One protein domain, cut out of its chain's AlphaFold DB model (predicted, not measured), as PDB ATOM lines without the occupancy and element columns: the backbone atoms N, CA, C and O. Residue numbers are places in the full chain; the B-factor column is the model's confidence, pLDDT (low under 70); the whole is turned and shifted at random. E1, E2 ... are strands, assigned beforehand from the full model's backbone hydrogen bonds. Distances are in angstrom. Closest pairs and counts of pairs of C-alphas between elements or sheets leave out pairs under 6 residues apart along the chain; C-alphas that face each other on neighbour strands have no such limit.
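Overview. This is residues 336 to 409 of the 409 residues of the protein "Hypothetical protein" of Symbiodinium sp. CCMP2592 (UniProt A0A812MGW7). Little regular structure is present: one small two-stranded hairpin, E1 then E2, with long loops winding round it. One loop runs from Thr 336 along the longest axis, folds back near Leu 347 and returns to Leu 361. The 74 printed residues include two named strands, antiparallel in the order E1 - E2, and no named helix; the class is all strand, with only 6 residues in named elements. The whole is compact, radius of gyration of the C-alphas 12.0 A, and spans 32 by 22 by 21 A.

Arrangement. E1, residues 376 to 378, and E2, residues 385 to 387, form an antiparallel hairpin at 150 degrees between directions. N 377 and O 386 are within hydrogen-bond range at 3.0 A. Residues 364 to 365 pair with residues 407 to 408, antiparallel.

Along the chain. E1 is 6.9 A long, from C-alpha 376 at (7.713, 87.140, 175.148). E2 is 7.2 A long, ending at C-alpha 387 (5.598, 91.272, 174.497).

Size, cuts and confidence. The C-alphas farthest apart, of Thr 336 and Leu 392, are 33.4 A apart. The printed part has no cut. Confidence is low in 31 residues, among them 390 to 409.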
ATOM      1  N   THR A 336      -2.719  68.075 173.135       55.97
ATOM      2  CA  THR A 336      -3.174  68.215 171.754       55.97
ATOM      3  C   THR A 336      -2.189  69.110 171.005       55.97
ATOM      4  O   THR A 336      -1.944  70.233 171.461       55.97
ATOM      5  N   PRO A 337      -1.634  68.668 169.867       61.00
ATOM      6  CA  PRO A 337      -0.782  69.521 169.060       61.00
ATOM      7  C   PRO A 337      -1.544  70.778 168.644       61.00
ATOM      8  O   PRO A 337      -2.659  70.700 168.130       61.00
ATOM      9  N   PHE A 338      -0.929  71.936 168.836       70.38
ATOM     10  CA  PHE A 338      -1.454  73.205 168.356       70.38
ATOM     11  C   PHE A 338      -0.340  74.018 167.706       70.38
ATOM     12  O   PHE A 338       0.847  73.741 167.874       70.38
ATOM     13  N   SER A 339      -0.730  75.035 166.946       71.06
ATOM     14  CA  SER A 339       0.192  75.943 166.264       71.06
ATOM     15  C   SER A 339      -0.213  77.391 166.507       71.06
ATOM     16  O   SER A 339      -1.329  77.643 166.934       71.06
ATOM     17  N   TYR A 340       0.659  78.358 166.241       77.94
ATOM     18  CA  TYR A 340       0.241  79.759 166.176       77.94
ATOM     19  C   TYR A 340       0.114  80.188 164.716       77.94
ATOM     20  O   TYR A 340       0.946  79.787 163.891       77.94
ATOM     21  N   PRO A 341      -0.888  81.015 164.377       69.06
ATOM     22  CA  PRO A 341      -1.037  81.506 163.021       69.06
ATOM     23  C   PRO A 341       0.200  82.314 162.622       69.06
ATOM     24  O   PRO A 341       0.664  83.192 163.351       69.06
ATOM     25  N   ASN A 342       0.727  82.036 161.432       72.81
ATOM     26  CA  ASN A 342       1.862  82.766 160.885       72.81
ATOM     27  C   ASN A 342       1.397  84.143 160.391       72.81
ATOM     28  O   ASN A 342       0.976  84.279 159.241       72.81
ATOM     29  N   ARG A 343       1.436  85.154 161.262       74.38
ATOM     30  CA  ARG A 343       1.119  86.542 160.905       74.38
ATOM     31  C   ARG A 343       2.387  87.392 160.902       74.38
ATOM     32  O   ARG A 343       3.381  87.063 161.538       74.38
ATOM     33  N   ARG A 344       2.358  88.479 160.134       74.38
ATOM     34  CA  ARG A 344       3.369  89.538 160.187       74.38
ATOM     35  C   ARG A 344       2.778  90.687 160.995       74.38
ATOM     36  O   ARG A 344       1.629  91.049 160.750       74.38
ATOM     37  N   TRP A 345       3.547  91.244 161.921       69.50
ATOM     38  CA  TRP A 345       3.127  92.376 162.748       69.50
ATOM     39  C   TRP A 345       3.981  93.600 162.438       69.50
ATOM     40  O   TRP A 345       5.150  93.476 162.067       69.50
ATOM     41  N   SER A 346       3.385  94.777 162.588       73.62
ATOM     42  CA  SER A 346       4.120  96.035 162.705       73.62
ATOM     43  C   SER A 346       4.803  96.110 164.073       73.62
ATOM     44  O   SER A 346       4.272  95.588 165.052       73.62
ATOM     45  N   LEU A 347       5.958  96.777 164.152       69.19
ATOM     46  CA  LEU A 347       6.709  96.935 165.408       69.19
ATOM     47  C   LEU A 347       5.917  97.684 166.494       69.19
ATOM     48  O   LEU A 347       6.165  97.472 167.675       69.19
ATOM     49  N   ASP A 348       4.934  98.491 166.092       74.94
ATOM     50  CA  ASP A 348       4.161  99.355 166.990       74.94
ATOM     51  C   ASP A 348       2.792  98.771 167.381       74.94
ATOM     52  O   ASP A 348       1.964  99.467 167.965       74.94
ATOM     53  N   SER A 349       2.508  97.512 167.031       71.25
ATOM     54  CA  SER A 349       1.236  96.861 167.372       71.25
ATOM     55  C   SER A 349       1.405  95.832 168.479       71.25
ATOM     56  O   SER A 349       2.321  95.010 168.414       71.25
ATOM     57  N   ASP A 350       0.463  95.809 169.423       75.50
ATOM     58  CA  ASP A 350       0.369  94.745 170.419       75.50
ATOM     59  C   ASP A 350       0.247  93.383 169.728       75.50
ATOM     60  O   ASP A 350      -0.691  93.103 168.972       75.50
ATOM     61  N   ILE A 351       1.223  92.515 169.985       77.12
ATOM     62  CA  ILE A 351       1.219  91.155 169.465       77.12
ATOM     63  C   ILE A 351       0.352  90.318 170.398       77.12
ATOM     64  O   ILE A 351       0.772  89.976 171.498       77.12
ATOM     65  N   VAL A 352      -0.854  89.976 169.944       79.06
ATOM     66  CA  VAL A 352      -1.720  88.995 170.608       79.06
ATOM     67  C   VAL A 352      -1.922  87.820 169.663       79.06
ATOM     68  O   VAL A 352      -2.668  87.895 168.685       79.06
ATOM     69  N   MET A 353      -1.241  86.716 169.953       79.81
ATOM     70  CA  MET A 353      -1.393  85.452 169.237       79.81
ATOM     71  C   MET A 353      -1.974  84.400 170.157       79.81
ATOM     72  O   MET A 353      -1.547  84.295 171.298       79.81
ATOM     73  N   LYS A 354      -2.907  83.596 169.650       80.75
ATOM     74  CA  LYS A 354      -3.502  82.463 170.364       80.75
ATOM     75  C   LYS A 354      -3.248  81.171 169.584       80.75
ATOM     76  O   LYS A 354      -3.110  81.242 168.361       80.75
ATOM     77  N   PRO A 355      -3.171  80.024 170.270       75.19
ATOM     78  CA  PRO A 355      -2.942  78.756 169.607       75.19
ATOM     79  C   PRO A 355      -4.162  78.334 168.784       75.19
ATOM     80  O   PRO A 355      -5.302  78.621 169.138       75.19
ATOM     81  N   GLU A 356      -3.922  77.659 167.673       68.44
ATOM     82  CA  GLU A 356      -4.908  77.165 166.724       68.44
ATOM     83  C   GLU A 356      -4.627  75.669 166.447       68.44
ATOM     84  O   GLU A 356      -3.547  75.339 165.934       68.44
ATOM     85  N   PRO A 357      -5.567  74.759 166.787       61.59
ATOM     86  CA  PRO A 357      -6.782  75.001 167.582       61.59
ATOM     87  C   PRO A 357      -6.469  75.210 169.083       61.59
ATOM     88  O   PRO A 357      -5.467  74.714 169.593       61.59
ATOM     89  N   ARG A 358      -7.330  75.935 169.819       69.06
ATOM     90  CA  ARG A 358      -7.179  76.147 171.278       69.06
ATOM     91  C   ARG A 358      -7.676  74.941 172.066       69.06
ATOM     92  O   ARG A 358      -8.755  74.993 172.625       69.06
ATOM     93  N   THR A 359      -6.925  73.857 172.104       63.75
ATOM     94  CA  THR A 359      -7.402  72.558 172.614       63.75
ATOM     95  C   THR A 359      -7.045  72.236 174.058       63.75
ATOM     96  O   THR A 359      -7.408  71.169 174.542       63.75
ATOM     97  N   ALA A 360      -6.344  73.130 174.755       67.00
ATOM     98  CA  ALA A 360      -5.920  72.914 176.133       67.00
ATOM     99  C   ALA A 360      -6.537  73.925 177.111       67.00
ATOM    100  O   ALA A 360      -6.724  75.096 176.772       67.00
ATOM    101  N   LEU A 361      -6.800  73.454 178.336       65.12
ATOM    102  CA  LEU A 361      -7.193  74.280 179.486       65.12
ATOM    103  C   LEU A 361      -6.018  75.089 180.037       65.12
ATOM    104  O   LEU A 361      -6.207  76.166 180.603       65.12
ATOM    105  N   ARG A 362      -4.805  74.541 179.910       71.94
ATOM    106  CA  ARG A 362      -3.567  75.198 180.301       71.94
ATOM    107  C   ARG A 362      -2.508  75.052 179.226       71.94
ATOM    108  O   ARG A 362      -2.491  74.092 178.469       71.94
ATOM    109  N   TYR A 363      -1.631  76.035 179.169       78.75
ATOM    110  CA  TYR A 363      -0.522  76.102 178.241       78.75
ATOM    111  C   TYR A 363       0.734  76.368 179.050       78.75
ATOM    112  O   TYR A 363       0.836  77.369 179.759       78.75
ATOM    113  N   THR A 364       1.697  75.467 178.960       79.00
ATOM    114  CA  THR A 364       3.021  75.653 179.554       79.00
ATOM    115  C   THR A 364       4.064  75.440 178.483       79.00
ATOM    116  O   THR A 364       3.884  74.597 177.613       79.00
ATOM    117  N   VAL A 365       5.133  76.222 178.507       78.50
ATOM    118  CA  VAL A 365       6.243  76.046 177.576       78.50
ATOM    119  C   VAL A 365       7.280  75.110 178.170       78.50
ATOM    120  O   VAL A 365       7.546  75.160 179.371       78.50
ATOM    121  N   ASP A 366       7.863  74.250 177.340       74.81
ATOM    122  CA  ASP A 366       9.008  73.459 177.769       74.81
ATOM    123  C   ASP A 366      10.219  74.346 178.121       74.81
ATOM    124  O   ASP A 366      10.303  75.520 177.758       74.81
ATOM    125  N   SER A 367      11.189  73.775 178.833       75.50
ATOM    126  CA  SER A 367      12.404  74.492 179.240       75.50
ATOM    127  C   SER A 367      13.343  74.850 178.083       75.50
ATOM    128  O   SER A 367      14.302  75.587 178.300       75.50
ATOM    129  N   LYS A 368      13.103  74.328 176.874       77.94
ATOM    130  CA  LYS A 368      13.874  74.642 175.662       77.94
ATOM    131  C   LYS A 368      13.276  75.825 174.899       77.94
ATOM    132  O   LYS A 368      13.896  76.324 173.968       77.94
ATOM    133  N   CYS A 369      12.079  76.253 175.275       78.50
ATOM    134  CA  CYS A 369      11.354  77.329 174.642       78.50
ATOM    135  C   CYS A 369      11.911  78.688 175.083       78.50
ATOM    136  O   CYS A 369      11.694  79.151 176.204       78.50
ATOM    137  N   GLU A 370      12.605  79.366 174.176       84.06
ATOM    138  CA  GLU A 370      13.298  80.628 174.455       84.06
ATOM    139  C   GLU A 370      12.381  81.869 174.377       84.06
ATOM    140  O   GLU A 370      12.828  82.957 174.018       84.06
ATOM    141  N   LEU A 371      11.090  81.762 174.736       84.56
ATOM    142  CA  LEU A 371      10.175  82.924 174.722       84.56
ATOM    143  C   LEU A 371      10.713  84.086 175.561       84.56
ATOM    144  O   LEU A 371      10.714  85.231 175.108       84.56
ATOM    145  N   ALA A 372      11.237  83.778 176.750       83.62
ATOM    146  CA  ALA A 372      11.813  84.773 177.644       83.62
ATOM    147  C   ALA A 372      13.045  85.469 177.035       83.62
ATOM    148  O   ALA A 372      13.221  86.666 177.243       83.62
ATOM    149  N   ALA A 373      13.853  84.765 176.230       83.69
ATOM    150  CA  ALA A 373      15.000  85.361 175.537       83.69
ATOM    151  C   ALA A 373      14.567  86.400 174.487       83.69
ATOM    152  O   ALA A 373      15.324  87.312 174.156       83.69
ATOM    153  N   HIS A 374      13.328  86.294 174.003       82.62
ATOM    154  CA  HIS A 374      12.711  87.232 173.069       82.62
ATOM    155  C   HIS A 374      11.768  88.241 173.742       82.62
ATOM    156  O   HIS A 374      11.031  88.937 173.044       82.62
ATOM    157  N   ASN A 375      11.786  88.350 175.077       85.94
ATOM    158  CA  ASN A 375      10.872  89.199 175.854       85.94
ATOM    159  C   ASN A 375       9.385  88.897 175.591       85.94
ATOM    160  O   ASN A 375       8.538  89.792 175.653       85.94
ATOM    161  N   LEU A 376       9.073  87.638 175.288       86.56
ATOM    162  CA  LEU A 376       7.713  87.140 175.148       86.56
ATOM    163  C   LEU A 376       7.326  86.382 176.418       86.56
ATOM    164  O   LEU A 376       8.127  85.647 176.995       86.56
ATOM    165  N   THR A 377       6.078  86.539 176.836       88.25
ATOM    166  CA  THR A 377       5.480  85.755 177.919       88.25
ATOM    167  C   THR A 377       4.179  85.129 177.441       88.25
ATOM    168  O   THR A 377       3.541  85.668 176.539       88.25
ATOM    169  N   ILE A 378       3.800  83.994 178.027       88.00
ATOM    170  CA  ILE A 378       2.571  83.267 177.710       88.00
ATOM    171  C   ILE A 378       1.612  83.306 178.905       88.00
ATOM    172  O   ILE A 378       2.002  83.058 180.045       88.00
ATOM    173  N   ASP A 379       0.340  83.582 178.647       86.94
ATOM    174  CA  ASP A 379      -0.745  83.376 179.600       86.94
ATOM    175  C   ASP A 379      -1.099  81.901 179.563       86.94
ATOM    176  O   ASP A 379      -1.652  81.400 178.581       86.94
ATOM    177  N   SER A 380      -0.799  81.205 180.653       82.44
ATOM    178  CA  SER A 380      -1.060  79.779 180.753       82.44
ATOM    179  C   SER A 380      -2.536  79.419 180.620       82.44
ATOM    180  O   SER A 380      -2.826  78.292 180.258       82.44
ATOM    181  N   SER A 381      -3.473  80.326 180.905       76.56
ATOM    182  CA  SER A 381      -4.907  80.057 180.753       76.56
ATOM    183  C   SER A 381      -5.364  80.210 179.304       76.56
ATOM    184  O   SER A 381      -6.169  79.423 178.809       76.56
ATOM    185  N   THR A 382      -4.815  81.191 178.579       77.94
ATOM    186  CA  THR A 382      -5.256  81.448 177.207       77.94
ATOM    187  C   THR A 382      -4.408  80.779 176.134       77.94
ATOM    188  O   THR A 382      -4.877  80.588 175.006       77.94
ATOM    189  N   GLY A 383      -3.161  80.452 176.468       82.81
ATOM    190  CA  GLY A 383      -2.099  80.189 175.505       82.81
ATOM    191  C   GLY A 383      -1.717  81.443 174.722       82.81
ATOM    192  O   GLY A 383      -0.940  81.362 173.776       82.81
ATOM    193  N   GLY A 384      -2.287  82.602 175.061       86.00
ATOM    194  CA  GLY A 384      -1.952  83.863 174.433       86.00
ATOM    195  C   GLY A 384      -0.531  84.260 174.798       86.00
ATOM    196  O   GLY A 384      -0.178  84.132 175.964       86.00
ATOM    197  N   PHE A 385       0.275  84.748 173.861       86.50
ATOM    198  CA  PHE A 385       1.542  85.388 174.222       86.50
ATOM    199  C   PHE A 385       1.588  86.847 173.787       86.50
ATOM    200  O   PHE A 385       0.991  87.207 172.770       86.50
ATOM    201  N   TRP A 386       2.277  87.666 174.582       85.56
ATOM    202  CA  TRP A 386       2.474  89.101 174.374       85.56
ATOM    203  C   TRP A 386       3.912  89.505 174.699       85.56
ATOM    204  O   TRP A 386       4.640  88.795 175.401       85.56
ATOM    205  N   ALA A 387       4.320  90.657 174.170       82.94
ATOM    206  CA  ALA A 387       5.598  91.272 174.497       82.94
ATOM    207  C   ALA A 387       5.547  91.908 175.894       82.94
ATOM    208  O   ALA A 387       4.568  92.559 176.262       82.94
ATOM    209  N   ILE A 388       6.613  91.743 176.674       79.69
ATOM    210  CA  ILE A 388       6.747  92.406 177.975       79.69
ATOM    211  C   ILE A 388       6.917  93.914 177.731       79.69
ATOM    212  O   ILE A 388       7.881  94.347 177.097       79.69
ATOM    213  N   SER A 389       5.967  94.714 178.226       70.38
ATOM    214  CA  SER A 389       5.986  96.176 178.085       70.38
ATOM    215  C   SER A 389       7.291  96.766 178.631       70.38
ATOM    216  O   SER A 389       7.709  96.442 179.744       70.38
ATOM    217  N   GLY A 390       7.947  97.613 177.834       66.31
ATOM    218  CA  GLY A 390       9.223  98.258 178.173       66.31
ATOM    219  C   GLY A 390      10.472  97.593 177.583       66.31
ATOM    220  O   GLY A 390      11.545  98.193 177.628       66.31
ATOM    221  N   ALA A 391      10.360  96.409 176.975       60.28
ATOM    222  CA  ALA A 391      11.440  95.849 176.172       60.28
ATOM    223  C   ALA A 391      11.418  96.469 174.767       60.28
ATOM    224  O   ALA A 391      10.446  96.319 174.028       60.28
ATOM    225  N   LEU A 392      12.493  97.165 174.381       56.44
ATOM    226  CA  LEU A 392      12.669  97.643 173.010       56.44
ATOM    227  C   LEU A 392      12.866  96.416 172.106       56.44
ATOM    228  O   LEU A 392      13.960  95.858 172.011       56.44
ATOM    229  N   LEU A 393      11.777  95.939 171.511       53.75
ATOM    230  CA  LEU A 393      11.755  94.740 170.683       53.75
ATOM    231  C   LEU A 393      12.510  95.020 169.369       53.75
ATOM    232  O   LEU A 393      11.937  95.488 168.389       53.75
ATOM    233  N   GLN A 394      13.809  94.718 169.312       52.44
ATOM    234  CA  GLN A 394      14.528  94.608 168.038       52.44
ATOM    235  C   GLN A 394      14.169  93.278 167.360       52.44
ATOM    236  O   GLN A 394      15.002  92.390 167.204       52.44
ATOM    237  N   ILE A 395      12.903  93.113 166.971       53.50
ATOM    238  CA  ILE A 395      12.471  91.969 166.166       53.50
ATOM    239  C   ILE A 395      12.553  92.361 164.696       53.50
ATOM    240  O   ILE A 395      11.584  92.793 164.081       53.50
ATOM    241  N   VAL A 396      13.734  92.186 164.110       46.97
ATOM    242  CA  VAL A 396      13.871  92.147 162.653       46.97
ATOM    243  C   VAL A 396      13.978  90.678 162.254       46.97
ATOM    244  O   VAL A 396      15.032  90.067 162.384       46.97
ATOM    245  N   GLY A 397      12.864  90.097 161.799       52.12
ATOM    246  CA  GLY A 397      12.857  88.775 161.162       52.12
ATOM    247  C   GLY A 397      12.579  87.560 162.055       52.12
ATOM    248  O   GLY A 397      12.916  86.451 161.646       52.12
ATOM    249  N   LEU A 398      11.946  87.708 163.230       48.16
ATOM    250  CA  LEU A 398      11.529  86.543 164.024       48.16
ATOM    251  C   LEU A 398      10.408  85.784 163.294       48.16
ATOM    252  O   LEU A 398       9.237  86.156 163.329       48.16
ATOM    253  N   GLN A 399      10.776  84.699 162.623       51.47
ATOM    254  CA  GLN A 399       9.831  83.723 162.110       51.47
ATOM    255  C   GLN A 399       9.589  82.691 163.219       51.47
ATOM    256  O   GLN A 399      10.470  81.898 163.536       51.47
ATOM    257  N   VAL A 400       8.379  82.668 163.791       53.50
ATOM    258  CA  VAL A 400       7.967  81.764 164.897       53.50
ATOM    259  C   VAL A 400       8.161  80.271 164.568       53.50
ATOM    260  O   VAL A 400       8.141  79.424 165.455       53.50
ATOM    261  N   ARG A 401       8.443  79.928 163.302       49.19
ATOM    262  CA  ARG A 401       8.755  78.563 162.846       49.19
ATOM    263  C   ARG A 401       9.971  77.913 163.531       49.19
ATOM    264  O   ARG A 401      10.175  76.725 163.315       49.19
ATOM    265  N   GLY A 402      10.757  78.642 164.326       49.19
ATOM    266  CA  GLY A 402      11.991  78.139 164.943       49.19
ATOM    267  C   GLY A 402      12.027  78.068 166.471       49.19
ATOM    268  O   GLY A 402      13.055  77.662 166.995       49.19
ATOM    269  N   LEU A 403      10.970  78.438 167.205       53.34
ATOM    270  CA  LEU A 403      11.084  78.587 168.668       53.34
ATOM    271  C   LEU A 403      11.235  77.267 169.450       53.34
ATOM    272  O   LEU A 403      11.390  77.309 170.663       53.34
ATOM    273  N   GLY A 404      11.184  76.100 168.797       50.97
ATOM    274  CA  GLY A 404      11.429  74.797 169.439       50.97
ATOM    275  C   GLY A 404      10.454  74.418 170.562       50.97
ATOM    276  O   GLY A 404      10.577  73.334 171.122       50.97
ATOM    277  N   CYS A 405       9.482  75.278 170.869       53.00
ATOM    278  CA  CYS A 405       8.570  75.132 171.986       53.00
ATOM    279  C   CYS A 405       7.631  73.949 171.760       53.00
ATOM    280  O   CYS A 405       6.765  73.994 170.882       53.00
ATOM    281  N   ARG A 406       7.741  72.915 172.595       53.34
ATOM    282  CA  ARG A 406       6.604  72.041 172.875       53.34
ATOM    283  C   ARG A 406       5.829  72.648 174.020       53.34
ATOM    284  O   ARG A 406       6.397  72.991 175.056       53.34
ATOM    285  N   LEU A 407       4.527  72.770 173.822       51.19
ATOM    286  CA  LEU A 407       3.644  73.153 174.900       51.19
ATOM    287  C   LEU A 407       3.060  71.908 175.555       51.19
ATOM    288  O   LEU A 407       2.613  70.987 174.871       51.19
ATOM    289  N   GLN A 408       3.120  71.874 176.883       48.97
ATOM    290  CA  GLN A 408       2.485  70.843 177.692       48.97
ATOM    291  C   GLN A 408       1.159  71.407 178.210       48.97
ATOM    292  O   GLN A 408       1.122  72.535 178.719       48.97
ATOM    293  N   SER A 409       0.078  70.654 178.002       48.72
ATOM    294  CA  SER A 409      -1.279  70.983 178.449       48.72
ATOM    295  C   SER A 409      -1.597  70.386 179.802       48.72
ATOM    296  O   SER A 409      -1.314  69.171 179.933       48.72
TER     297      SER A 409